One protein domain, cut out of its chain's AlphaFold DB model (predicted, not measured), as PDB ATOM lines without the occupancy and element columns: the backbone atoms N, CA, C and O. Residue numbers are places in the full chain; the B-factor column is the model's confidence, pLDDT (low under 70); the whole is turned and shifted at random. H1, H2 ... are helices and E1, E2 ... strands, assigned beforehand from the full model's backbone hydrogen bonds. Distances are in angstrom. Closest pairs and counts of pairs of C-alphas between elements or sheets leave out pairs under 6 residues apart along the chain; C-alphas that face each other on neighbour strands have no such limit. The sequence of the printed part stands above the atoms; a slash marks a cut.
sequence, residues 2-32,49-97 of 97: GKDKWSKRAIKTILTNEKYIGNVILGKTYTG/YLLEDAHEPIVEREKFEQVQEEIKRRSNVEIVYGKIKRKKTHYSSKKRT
ATOM      1  N   GLY A   2     162.988 177.843 198.226       75.88
ATOM      2  CA  GLY A   2     161.719 178.155 197.554       75.88
ATOM      3  C   GLY A   2     161.459 179.662 197.477       75.88
ATOM      4  O   GLY A   2     162.042 180.427 198.236       75.88
ATOM      5  N   LYS A   3     160.604 180.099 196.542       80.12
ATOM      6  CA  LYS A   3     160.132 181.492 196.495       80.12
ATOM      7  C   LYS A   3     158.882 181.637 197.358       80.12
ATOM      8  O   LYS A   3     157.922 180.905 197.132       80.12
ATOM      9  N   ASP A   4     158.849 182.641 198.232       88.06
ATOM     10  CA  ASP A   4     157.664 182.959 199.051       88.06
ATOM     11  C   ASP A   4     156.471 183.416 198.203       88.06
ATOM     12  O   ASP A   4     155.310 183.242 198.565       88.06
ATOM     13  N   LYS A   5     156.755 184.008 197.037       91.50
ATOM     14  CA  LYS A   5     155.748 184.466 196.079       91.50
ATOM     15  C   LYS A   5     155.997 183.847 194.715       91.50
ATOM     16  O   LYS A   5     157.059 184.010 194.112       91.50
ATOM     17  N   TRP A   6     154.972 183.181 194.202       92.88
ATOM     18  CA  TRP A   6     154.982 182.582 192.878       92.88
ATOM     19  C   TRP A   6     154.333 183.523 191.871       92.88
ATOM     20  O   TRP A   6     153.278 184.108 192.119       92.88
ATOM     21  N   SER A   7     154.959 183.674 190.703       93.06
ATOM     22  CA  SER A   7     154.356 184.454 189.626       93.06
ATOM     23  C   SER A   7     153.181 183.688 189.014       93.06
ATOM     24  O   SER A   7     153.192 182.458 188.939       93.06
ATOM     25  N   LYS A   8     152.194 184.417 188.479       91.62
ATOM     26  CA  LYS A   8     151.074 183.815 187.729       91.62
ATOM     27  C   LYS A   8     151.566 182.884 186.613       91.62
ATOM     28  O   LYS A   8     150.957 181.851 186.358       91.62
ATOM     29  N   ARG A   9     152.683 183.240 185.964       91.62
ATOM     30  CA  ARG A   9     153.316 182.428 184.916       91.62
ATOM     31  C   ARG A   9     153.855 181.111 185.467       91.62
ATOM     32  O   ARG A   9     153.605 180.086 184.852       91.62
ATOM     33  N   ALA A  10     154.540 181.134 186.611       93.69
ATOM     34  CA  ALA A  10     155.074 179.923 187.233       93.69
ATOM     35  C   ALA A  10     153.954 178.947 187.619       93.69
ATOM     36  O   ALA A  10     154.021 177.772 187.272       93.69
ATOM     37  N   ILE A  11     152.883 179.454 188.243       94.00
ATOM     38  CA  ILE A  11     151.703 178.648 188.590       94.00
ATOM     39  C   ILE A  11     151.067 178.061 187.327       94.00
ATOM     40  O   ILE A  11     150.771 176.873 187.281       94.00
ATOM     41  N   LYS A  12     150.904 178.865 186.269       94.50
ATOM     42  CA  LYS A  12     150.369 178.371 184.997       94.50
ATOM     43  C   LYS A  12     151.233 177.248 184.418       94.50
ATOM     44  O   LYS A  12     150.679 176.246 183.999       94.50
ATOM     45  N   THR A  13     152.558 177.394 184.428       93.50
ATOM     46  CA  THR A  13     153.477 176.358 183.936       93.50
ATOM     47  C   THR A  13     153.341 175.051 184.709       93.50
ATOM     48  O   THR A  13     153.382 174.001 184.084       93.50
ATOM     49  N   ILE A  14     153.142 175.109 186.030       94.75
ATOM     50  CA  ILE A  14     152.830 173.924 186.842       94.75
ATOM     51  C   ILE A  14     151.513 173.307 186.365       94.75
ATOM     52  O   ILE A  14     151.485 172.148 185.969       94.75
ATOM     53  N   LEU A  15     150.431 174.086 186.341       95.88
ATOM     54  CA  LEU A  15     149.096 173.565 186.034       95.88
ATOM     55  C   LEU A  15     148.957 173.020 184.607       95.88
ATOM     56  O   LEU A  15     148.065 172.220 184.365       95.88
ATOM     57  N   THR A  16     149.795 173.440 183.659       94.75
ATOM     58  CA  THR A  16     149.761 172.949 182.270       94.75
ATOM     59  C   THR A  16     150.785 171.852 181.987       94.75
ATOM     60  O   THR A  16     150.947 171.475 180.833       94.75
ATOM     61  N   ASN A  17     151.546 171.387 182.981       94.75
ATOM     62  CA  ASN A  17     152.611 170.418 182.746       94.75
ATOM     63  C   ASN A  17     152.057 168.993 182.659       94.75
ATOM     64  O   ASN A  17     151.615 168.421 183.651       94.75
ATOM     65  N   GLU A  18     152.162 168.401 181.477       93.44
ATOM     66  CA  GLU A  18     151.656 167.066 181.154       93.44
ATOM     67  C   GLU A  18     152.394 165.960 181.919       93.44
ATOM     68  O   GLU A  18     151.850 164.880 182.125       93.44
ATOM     69  N   LYS A  19     153.593 166.246 182.443       94.38
ATOM     70  CA  LYS A  19     154.315 165.315 183.322       94.38
ATOM     71  C   LYS A  19     153.489 164.914 184.540       94.38
ATOM     72  O   LYS A  19     153.657 163.831 185.071       94.38
ATOM     73  N   TYR A  20     152.574 165.765 184.993       96.06
ATOM     74  CA  TYR A  20     151.758 165.440 186.156       96.06
ATOM     75  C   TYR A  20     150.696 164.368 185.897       96.06
ATOM     76  O   TYR A  20     150.253 163.751 186.860       96.06
ATOM     77  N   ILE A  21     150.372 164.089 184.633       96.25
ATOM     78  CA  ILE A  21     149.499 162.980 184.219       96.25
ATOM     79  C   ILE A  21     150.292 161.788 183.653       96.25
ATOM     80  O   ILE A  21     149.719 160.963 182.950       96.25
ATOM     81  N   GLY A  22     151.609 161.727 183.894       93.81
ATOM     82  CA  GLY A  22     152.490 160.663 183.390       93.81
ATOM     83  C   GLY A  22     152.955 160.847 181.939       93.81
ATOM     84  O   GLY A  22     153.739 160.050 181.428       93.81
ATOM     85  N   ASN A  23     152.528 161.916 181.262       94.19
ATOM     86  CA  ASN A  23     152.865 162.159 179.861       94.19
ATOM     87  C   ASN A  23     154.180 162.939 179.714       94.19
ATOM     88  O   ASN A  23     154.409 163.966 180.361       94.19
ATOM     89  N   VAL A  24     155.024 162.526 178.771       93.06
ATOM     90  CA  VAL A  24     156.290 163.195 178.454       93.06
ATOM     91  C   VAL A  24     156.298 163.621 176.992       93.06
ATOM     92  O   VAL A  24     156.128 162.812 176.091       93.06
ATOM     93  N   ILE A  25     156.540 164.911 176.744       92.50
ATOM     94  CA  ILE A  25     156.753 165.427 175.385       92.50
ATOM     95  C   ILE A  25     158.242 165.705 175.201       92.50
ATOM     96  O   ILE A  25     158.815 166.552 175.898       92.50
ATOM     97  N   LEU A  26     158.843 165.023 174.235       91.69
ATOM     98  CA  LEU A  26     160.211 165.244 173.783       91.69
ATOM     99  C   LEU A  26     160.234 166.325 172.695       91.69
ATOM    100  O   LEU A  26     159.277 166.494 171.939       91.69
ATOM    101  N   GLY A  27     161.319 167.101 172.635       90.75
ATOM    102  CA  GLY A  27     161.464 168.152 171.622       90.75
ATOM    103  C   GLY A  27     160.557 169.374 171.829       90.75
ATOM    104  O   GLY A  27     160.267 170.095 170.875       90.75
ATOM    105  N   LYS A  28     160.105 169.660 173.067       89.19
ATOM    106  CA  LYS A  28     159.333 170.889 173.384       89.19
ATOM    107  C   LYS A  28     160.073 172.172 172.990       89.19
ATOM    108  O   LYS A  28     159.440 173.170 172.643       89.19
ATOM    109  N   THR A  29     161.399 172.151 173.058       90.88
ATOM    110  CA  THR A  29     162.279 173.265 172.703       90.88
ATOM    111  C   THR A  29     163.456 172.757 171.897       90.88
ATOM    112  O   THR A  29     163.926 171.654 172.164       90.88
ATOM    113  N   TYR A  30     163.972 173.592 171.008       90.44
ATOM    114  CA  TYR A  30     165.181 173.313 170.246       90.44
ATOM    115  C   TYR A  30     166.134 174.501 170.303       90.44
ATOM    116  O   TYR A  30     165.726 175.621 170.620       90.44
ATOM    117  N   THR A  31     167.405 174.247 170.015       90.25
ATOM    118  CA  THR A  31     168.434 175.284 169.927       90.25
ATOM    119  C   THR A  31     168.642 175.640 168.463       90.25
ATOM    120  O   THR A  31     168.790 174.749 167.627       90.25
ATOM    121  N   GLY A  32     168.619 176.939 168.154       85.12
ATOM    122  CA  GLY A  32     168.915 177.435 166.811       85.12
ATOM    123  C   GLY A  32     170.348 177.129 166.365       85.12
ATOM    124  O   GLY A  32     171.211 176.794 167.175       85.12
ATOM    125  N   TYR A  49     157.668 164.245 169.970       91.56
ATOM    126  CA  TYR A  49     157.195 162.918 170.322       91.56
ATOM    127  C   TYR A  49     156.453 163.008 171.650       91.56
ATOM    128  O   TYR A  49     157.010 163.504 172.633       91.56
ATOM    129  N   LEU A  50     155.189 162.584 171.658       92.62
ATOM    130  CA  LEU A  50     154.402 162.401 172.873       92.62
ATOM    131  C   LEU A  50     154.541 160.940 173.298       92.62
ATOM    132  O   LEU A  50     154.126 160.047 172.568       92.62
ATOM    133  N   LEU A  51     155.127 160.722 174.469       92.56
ATOM    134  CA  LEU A  51     155.118 159.443 175.156       92.56
ATOM    135  C   LEU A  51     154.056 159.510 176.251       92.56
ATOM    136  O   LEU A  51     154.143 160.346 177.156       92.56
ATOM    137  N   GLU A  52     153.042 158.665 176.134       92.12
ATOM    138  CA  GLU A  52     151.991 158.530 177.139       92.12
ATOM    139  C   GLU A  52     152.414 157.525 178.212       92.12
ATOM    140  O   GLU A  52     153.140 156.581 177.913       92.12
ATOM    141  N   ASP A  53     151.981 157.765 179.453       91.62
ATOM    142  CA  ASP A  53     152.209 156.879 180.607       91.62
ATOM    143  C   ASP A  53     153.681 156.454 180.809       91.62
ATOM    144  O   ASP A  53     154.022 155.295 181.026       91.62
ATOM    145  N   ALA A  54     154.596 157.423 180.709       93.06
ATOM    146  CA  ALA A  54     156.030 157.191 180.881       93.06
ATOM    147  C   ALA A  54     156.424 156.947 182.349       93.06
ATOM    148  O   ALA A  54     157.500 156.414 182.624       93.06
ATOM    149  N   HIS A  55     155.603 157.418 183.288       92.94
ATOM    150  CA  HIS A  55     155.771 157.232 184.723       92.94
ATOM    151  C   HIS A  55     154.429 157.382 185.440       92.94
ATOM    152  O   HIS A  55     153.503 157.997 184.912       92.94
ATOM    153  N   GLU A  56     154.374 156.915 186.689       94.81
ATOM    154  CA  GLU A  56     153.184 157.021 187.531       94.81
ATOM    155  C   GLU A  56     152.696 158.483 187.633       94.81
ATOM    156  O   GLU A  56     153.491 159.383 187.948       94.81
ATOM    157  N   PRO A  57     151.414 158.755 187.334       95.62
ATOM    158  CA  PRO A  57     150.870 160.103 187.374       95.62
ATOM    159  C   PRO A  57     150.860 160.655 188.805       95.62
ATOM    160  O   PRO A  57     150.505 159.970 189.757       95.62
ATOM    161  N   ILE A  58     151.196 161.939 188.952       95.56
ATOM    162  CA  ILE A  58     151.114 162.642 190.246       95.56
ATOM    163  C   ILE A  58     149.664 163.071 190.532       95.56
ATOM    164  O   ILE A  58     149.254 163.176 191.686       95.56
ATOM    165  N   VAL A  59     148.889 163.346 189.481       95.44
ATOM    166  CA  VAL A  59     147.455 163.653 189.543       95.44
ATOM    167  C   VAL A  59     146.709 162.886 188.465       95.44
ATOM    168  O   VAL A  59     147.205 162.697 187.355       95.44
ATOM    169  N   GLU A  60     145.478 162.503 188.781       96.19
ATOM    170  CA  GLU A  60     144.572 161.850 187.843       96.19
ATOM    171  C   GLU A  60     144.330 162.708 186.594       96.19
ATOM    172  O   GLU A  60     144.196 163.938 186.660       96.19
ATOM    173  N   ARG A  61     144.223 162.036 185.443       94.00
ATOM    174  CA  ARG A  61     143.993 162.677 184.143       94.00
ATOM    175  C   ARG A  61     142.730 163.532 184.140       94.00
ATOM    176  O   ARG A  61     142.787 164.686 183.724       94.00
ATOM    177  N   GLU A  62     141.632 163.006 184.677       95.62
ATOM    178  CA  GLU A  62     140.359 163.727 184.756       95.62
ATOM    179  C   GLU A  62     140.517 165.043 185.531       95.62
ATOM    180  O   GLU A  62     140.075 166.108 185.093       95.62
ATOM    181  N   LYS A  63     141.237 165.009 186.659       96.69
ATOM    182  CA  LYS A  63     141.475 166.204 187.467       96.69
ATOM    183  C   LYS A  63     142.291 167.250 186.714       96.69
ATOM    184  O   LYS A  63     142.003 168.447 186.804       96.69
ATOM    185  N   PHE A  64     143.308 166.813 185.978       96.25
ATOM    186  CA  PHE A  64     144.122 167.692 185.148       96.25
ATOM    187  C   PHE A  64     143.302 168.335 184.022       96.25
ATOM    188  O   PHE A  64     143.441 169.537 183.775       96.25
ATOM    189  N   GLU A  65     142.420 167.573 183.377       95.56
ATOM    190  CA  GLU A  65     141.532 168.052 182.312       95.56
ATOM    191  C   GLU A  65     140.537 169.096 182.825       95.56
ATOM    192  O   GLU A  65     140.463 170.189 182.254       95.56
ATOM    193  N   GLN A  66     139.890 168.844 183.968       96.69
ATOM    194  CA  GLN A  66     139.024 169.824 184.638       96.69
ATOM    195  C   GLN A  66     139.765 171.148 184.910       96.69
ATOM    196  O   GLN A  66     139.215 172.238 184.733       96.69
ATOM    197  N   VAL A  67     141.042 171.086 185.305       96.38
ATOM    198  CA  VAL A  67     141.877 172.285 185.492       96.38
ATOM    199  C   VAL A  67     142.144 172.997 184.163       96.38
ATOM    200  O   VAL A  67     142.078 174.230 184.121       96.38
ATOM    201  N   GLN A  68     142.412 172.272 183.071       96.12
ATOM    202  CA  GLN A  68     142.598 172.893 181.753       96.12
ATOM    203  C   GLN A  68     141.323 173.600 181.278       96.12
ATOM    204  O   GLN A  68     141.396 174.709 180.737       96.12
ATOM    205  N   GLU A  69     140.156 172.998 181.498       95.00
ATOM    206  CA  GLU A  69     138.859 173.609 181.201       95.00
ATOM    207  C   GLU A  69     138.615 174.860 182.038       95.00
ATOM    208  O   GLU A  69     138.254 175.908 181.500       95.00
ATOM    209  N   GLU A  70     138.903 174.805 183.336       94.75
ATOM    210  CA  GLU A  70     138.773 175.952 184.229       94.75
ATOM    211  C   GLU A  70     139.719 177.097 183.821       94.75
ATOM    212  O   GLU A  70     139.327 178.268 183.824       94.75
ATOM    213  N   ILE A  71     140.949 176.792 183.386       93.38
ATOM    214  CA  ILE A  71     141.883 177.784 182.829       93.38
ATOM    215  C   ILE A  71     141.299 178.428 181.566       93.38
ATOM    216  O   ILE A  71     141.347 179.656 181.431       93.38
ATOM    217  N   LYS A  72     140.731 177.631 180.652       90.88
ATOM    218  CA  LYS A  72     140.059 178.141 179.444       90.88
ATOM    219  C   LYS A  72     138.852 179.008 179.811       90.88
ATOM    220  O   LYS A  72     138.698 180.091 179.254       90.88
ATOM    221  N   ARG A  73     138.048 178.597 180.795       90.94
ATOM    222  CA  ARG A  73     136.872 179.336 181.278       90.94
ATOM    223  C   ARG A  73     137.245 180.693 181.875       90.94
ATOM    224  O   ARG A  73     136.565 181.683 181.616       90.94
ATOM    225  N   ARG A  74     138.334 180.754 182.654       91.38
ATOM    226  CA  ARG A  74     138.859 182.003 183.241       91.38
ATOM    227  C   ARG A  74     139.607 182.878 182.235       91.38
ATOM    228  O   ARG A  74     139.849 184.054 182.518       91.38
ATOM    229  N   SER A  75     140.002 182.326 181.090       90.56
ATOM    230  CA  SER A  75     140.681 183.071 180.034       90.56
ATOM    231  C   SER A  75     139.763 184.141 179.450       90.56
ATOM    232  O   SER A  75     138.607 183.887 179.130       90.56
ATOM    233  N   ASN A  76     140.306 185.338 179.237       88.69
ATOM    234  CA  ASN A  76     139.629 186.401 178.494       88.69
ATOM    235  C   ASN A  76     139.919 186.328 176.981       88.69
ATOM    236  O   ASN A  76     139.829 187.330 176.283       88.69
ATOM    237  N   VAL A  77     140.370 185.180 176.476       89.31
ATOM    238  CA  VAL A  77     140.771 184.999 175.077       89.31
ATOM    239  C   VAL A  77     139.920 183.904 174.453       89.31
ATOM    240  O   VAL A  77     139.838 182.810 175.005       89.31
ATOM    241  N   GLU A  78     139.329 184.199 173.301       88.25
ATOM    242  CA  GLU A  78     138.534 183.283 172.487       88.25
ATOM    243  C   GLU A  78     139.046 183.282 171.047       88.25
ATOM    244  O   GLU A  78     139.531 184.296 170.542       88.25
ATOM    245  N   ILE A  79     138.937 182.138 170.379       86.75
ATOM    246  CA  ILE A  79     139.269 182.002 168.961       86.75
ATOM    247  C   ILE A  79     137.948 181.994 168.198       86.75
ATOM    248  O   ILE A  79     137.160 181.065 168.331       86.75
ATOM    249  N   VAL A  80     137.699 183.041 167.412       88.06
ATOM    250  CA  VAL A  80     136.473 183.207 166.621       88.06
ATOM    251  C   VAL A  80     136.880 183.318 165.154       88.06
ATOM    252  O   VAL A  80     137.572 184.265 164.781       88.06
ATOM    253  N   TYR A  81     136.491 182.336 164.333       88.25
ATOM    254  CA  TYR A  81     136.912 182.209 162.925       88.25
ATOM    255  C   TYR A  81     138.441 182.266 162.738       88.25
ATOM    256  O   TYR A  81     138.953 183.007 161.902       88.25
ATOM    257  N   GLY A  82     139.191 181.560 163.593       86.75
ATOM    258  CA  GLY A  82     140.660 181.542 163.558       86.75
ATOM    259  C   GLY A  82     141.340 182.831 164.043       86.75
ATOM    260  O   GLY A  82     142.565 182.881 164.119       86.75
ATOM    261  N   LYS A  83     140.579 183.868 164.421       88.50
ATOM    262  CA  LYS A  83     141.117 185.121 164.967       88.50
ATOM    263  C   LYS A  83     141.004 185.147 166.485       88.50
ATOM    264  O   LYS A  83     139.965 184.816 167.054       88.50
ATOM    265  N   ILE A  84     142.068 185.609 167.132       89.44
ATOM    266  CA  ILE A  84     142.108 185.818 168.579       89.44
ATOM    267  C   ILE A  84     141.273 187.060 168.914       89.44
ATOM    268  O   ILE A  84     141.619 188.173 168.518       89.44
ATOM    269  N   LYS A  85     140.181 186.880 169.659       91.38
ATOM    270  CA  LYS A  85     139.346 187.954 170.210       91.38
ATOM    271  C   LYS A  85     139.363 187.902 171.733       91.38
ATOM    272  O   LYS A  85     139.553 186.844 172.329       91.38
ATOM    273  N   ARG A  86     139.183 189.056 172.376       89.19
ATOM    274  CA  ARG A  86     139.001 189.121 173.831       89.19
ATOM    275  C   ARG A  86     137.520 189.118 174.173       89.19
ATOM    276  O   ARG A  86     136.743 189.746 173.452       89.19
ATOM    277  N   LYS A  87     137.134 188.441 175.256       87.44
ATOM    278  CA  LYS A  87     135.741 188.479 175.709       87.44
ATOM    279  C   LYS A  87     135.407 189.889 176.187       87.44
ATOM    280  O   LYS A  87     136.251 190.621 176.706       87.44
ATOM    281  N   LYS A  88     134.138 190.267 176.029       84.50
ATOM    282  CA  LYS A  88     133.611 191.515 176.596       84.50
ATOM    283  C   LYS A  88     133.474 191.424 178.121       84.50
ATOM    284  O   LYS A  88     133.517 192.437 178.809       84.50
ATOM    285  N   THR A  89     133.301 190.214 178.648       82.00
ATOM    286  CA  THR A  89     133.127 189.941 180.074       82.00
ATOM    287  C   THR A  89     134.419 189.414 180.691       82.00
ATOM    288  O   THR A  89     135.091 188.548 180.135       82.00
ATOM    289  N   HIS A  90     134.767 189.924 181.872       82.19
ATOM    290  CA  HIS A  90     135.860 189.384 182.673       82.19
ATOM    291  C   HIS A  90     135.339 188.307 183.622       82.19
ATOM    292  O   HIS A  90     134.270 188.458 184.218       82.19
ATOM    293  N   TYR A  91     136.116 187.235 183.798       84.62
ATOM    294  CA  TYR A  91     135.835 186.264 184.847       84.62
ATOM    295  C   TYR A  91     135.844 186.957 186.218       84.62
ATOM    296  O   TYR A  91     136.815 187.625 186.577       84.62
ATOM    297  N   SER A  92     134.766 186.770 186.976       83.69
ATOM    298  CA  SER A  92     134.634 187.205 188.364       83.69
ATOM    299  C   SER A  92     134.270 186.002 189.223       83.69
ATOM    300  O   SER A  92     133.382 185.226 188.873       83.69
ATOM    301  N   SER A  93     134.962 185.843 190.349       82.50
ATOM    302  CA  SER A  93     134.678 184.811 191.352       82.50
ATOM    303  C   SER A  93     133.620 185.242 192.372       82.50
ATOM    304  O   SER A  93     133.271 184.460 193.254       82.50
ATOM    305  N   LYS A  94     133.113 186.481 192.286       83.12
ATOM    306  CA  LYS A  94     132.135 187.001 193.244       83.12
ATOM    307  C   LYS A  94     130.786 186.322 193.002       83.12
ATOM    308  O   LYS A  94     130.196 186.493 191.936       83.12
ATOM    309  N   LYS A  95     130.314 185.546 193.983       69.75
ATOM    310  CA  LYS A  95     128.947 185.010 193.968       69.75
ATOM    311  C   LYS A  95     127.986 186.201 193.938       69.75
ATOM    312  O   LYS A  95     128.157 187.138 194.717       69.75
ATOM    313  N   ARG A  96     127.043 186.200 192.995       63.88
ATOM    314  CA  ARG A  96     125.920 187.140 193.026       63.88
ATOM    315  C   ARG A  96     125.012 186.661 194.152       63.88
ATOM    316  O   ARG A  96     124.416 185.596 194.015       63.88
ATOM    317  N   THR A  97     125.084 187.358 195.279       57.88
ATOM    318  CA  THR A  97     124.162 187.208 196.405       57.88
ATOM    319  C   THR A  97     122.785 187.710 196.013       57.88
ATOM    320  O   THR A  97     122.735 188.662 195.197       57.88
TER     321      THR A  97
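Overview. This is residues 2 to 32 and 49 to 97 of the 97 residues of the protein "Recombinase domain-containing protein" of bioreactor metagenome (UniProt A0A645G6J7). The long helix H3 spans between two small, separate two-stranded sheets that stand off to its side, the hairpin E4 and E5 near the level of its last residue, Arg 74, and E1 with E3 near the level of its first, Arg 61, where E1 is apart from H3. H1 comes up to H3 at Leu 15, while residues 2 to 11, of which 8 to 11 belong to H1, stick out, and E2 runs on from E1 away from H3. The printed part has 80 residues, with three named helices and five named strands in the order H1, H2, E1, E2, E3, H3, E4, E5. Both sheets are antiparallel and the class is mixed, helices and strands. The whole is loose, with a radius of gyration of the C-alphas of 16.3 A and spans of 45 by 33 by 28 A.

Arrangement. E4, residues 77 to 80, and E5, residues 83 to 86, form an antiparallel hairpin at 140 degrees, with N 78 and O 85 2.8 A apart, within hydrogen-bond range. H3, residues 61 to 74, is apart from E5. H1, residues 8 to 15, only just touches residues 64 to 68 of H3, with 3 pairs of C-alphas within 8 A, the closest those of Leu 15 and Val 67 at 7.4 A; the tilt is shallow, 28 degrees, opposite ways. H2, residues 18 to 21, is close to H3 but not clearly touching, the closest C-alphas being those of Ile 21 and Arg 61, 5.5 A. E1, residues 24 to 26, and E3, residues 49 to 51, are antiparallel neighbours at 159 degrees, with N 51 and O 24 2.8 A apart, within hydrogen-bond range. E1 runs on into E2, residues 29 to 31, at 25 degrees; E2 pairs with no named strand. Every O i to N i+4 pair is within hydrogen-bond range in H1 and H3; H2 is too short for one.

Along the chain. H3 is 20.0 A long, from C-alpha 61 at (143.993, 162.677, 184.143) to C-alpha 74 at (138.859, 182.003, 183.241). H1 is 10.6 A, H2 5.5 A, E1 6.4 A, E2 7.0 A, E3 6.3 A, E4 9.7 A and E5 10.0 A, ending at C-alpha 86 (139.001, 189.121, 173.831).

Size, cuts and confidence. The two C-alphas farthest apart are those of Gly 32 and Thr 97, 54.5 A. Residues 33 to 48 are not printed, and C-alphas 32 and 49 are 19.0 A apart across the cut. Of the links printed whole, no link is long. Mean pLDDT of the printed part is 90.2; residues 95 to 97 are under 70.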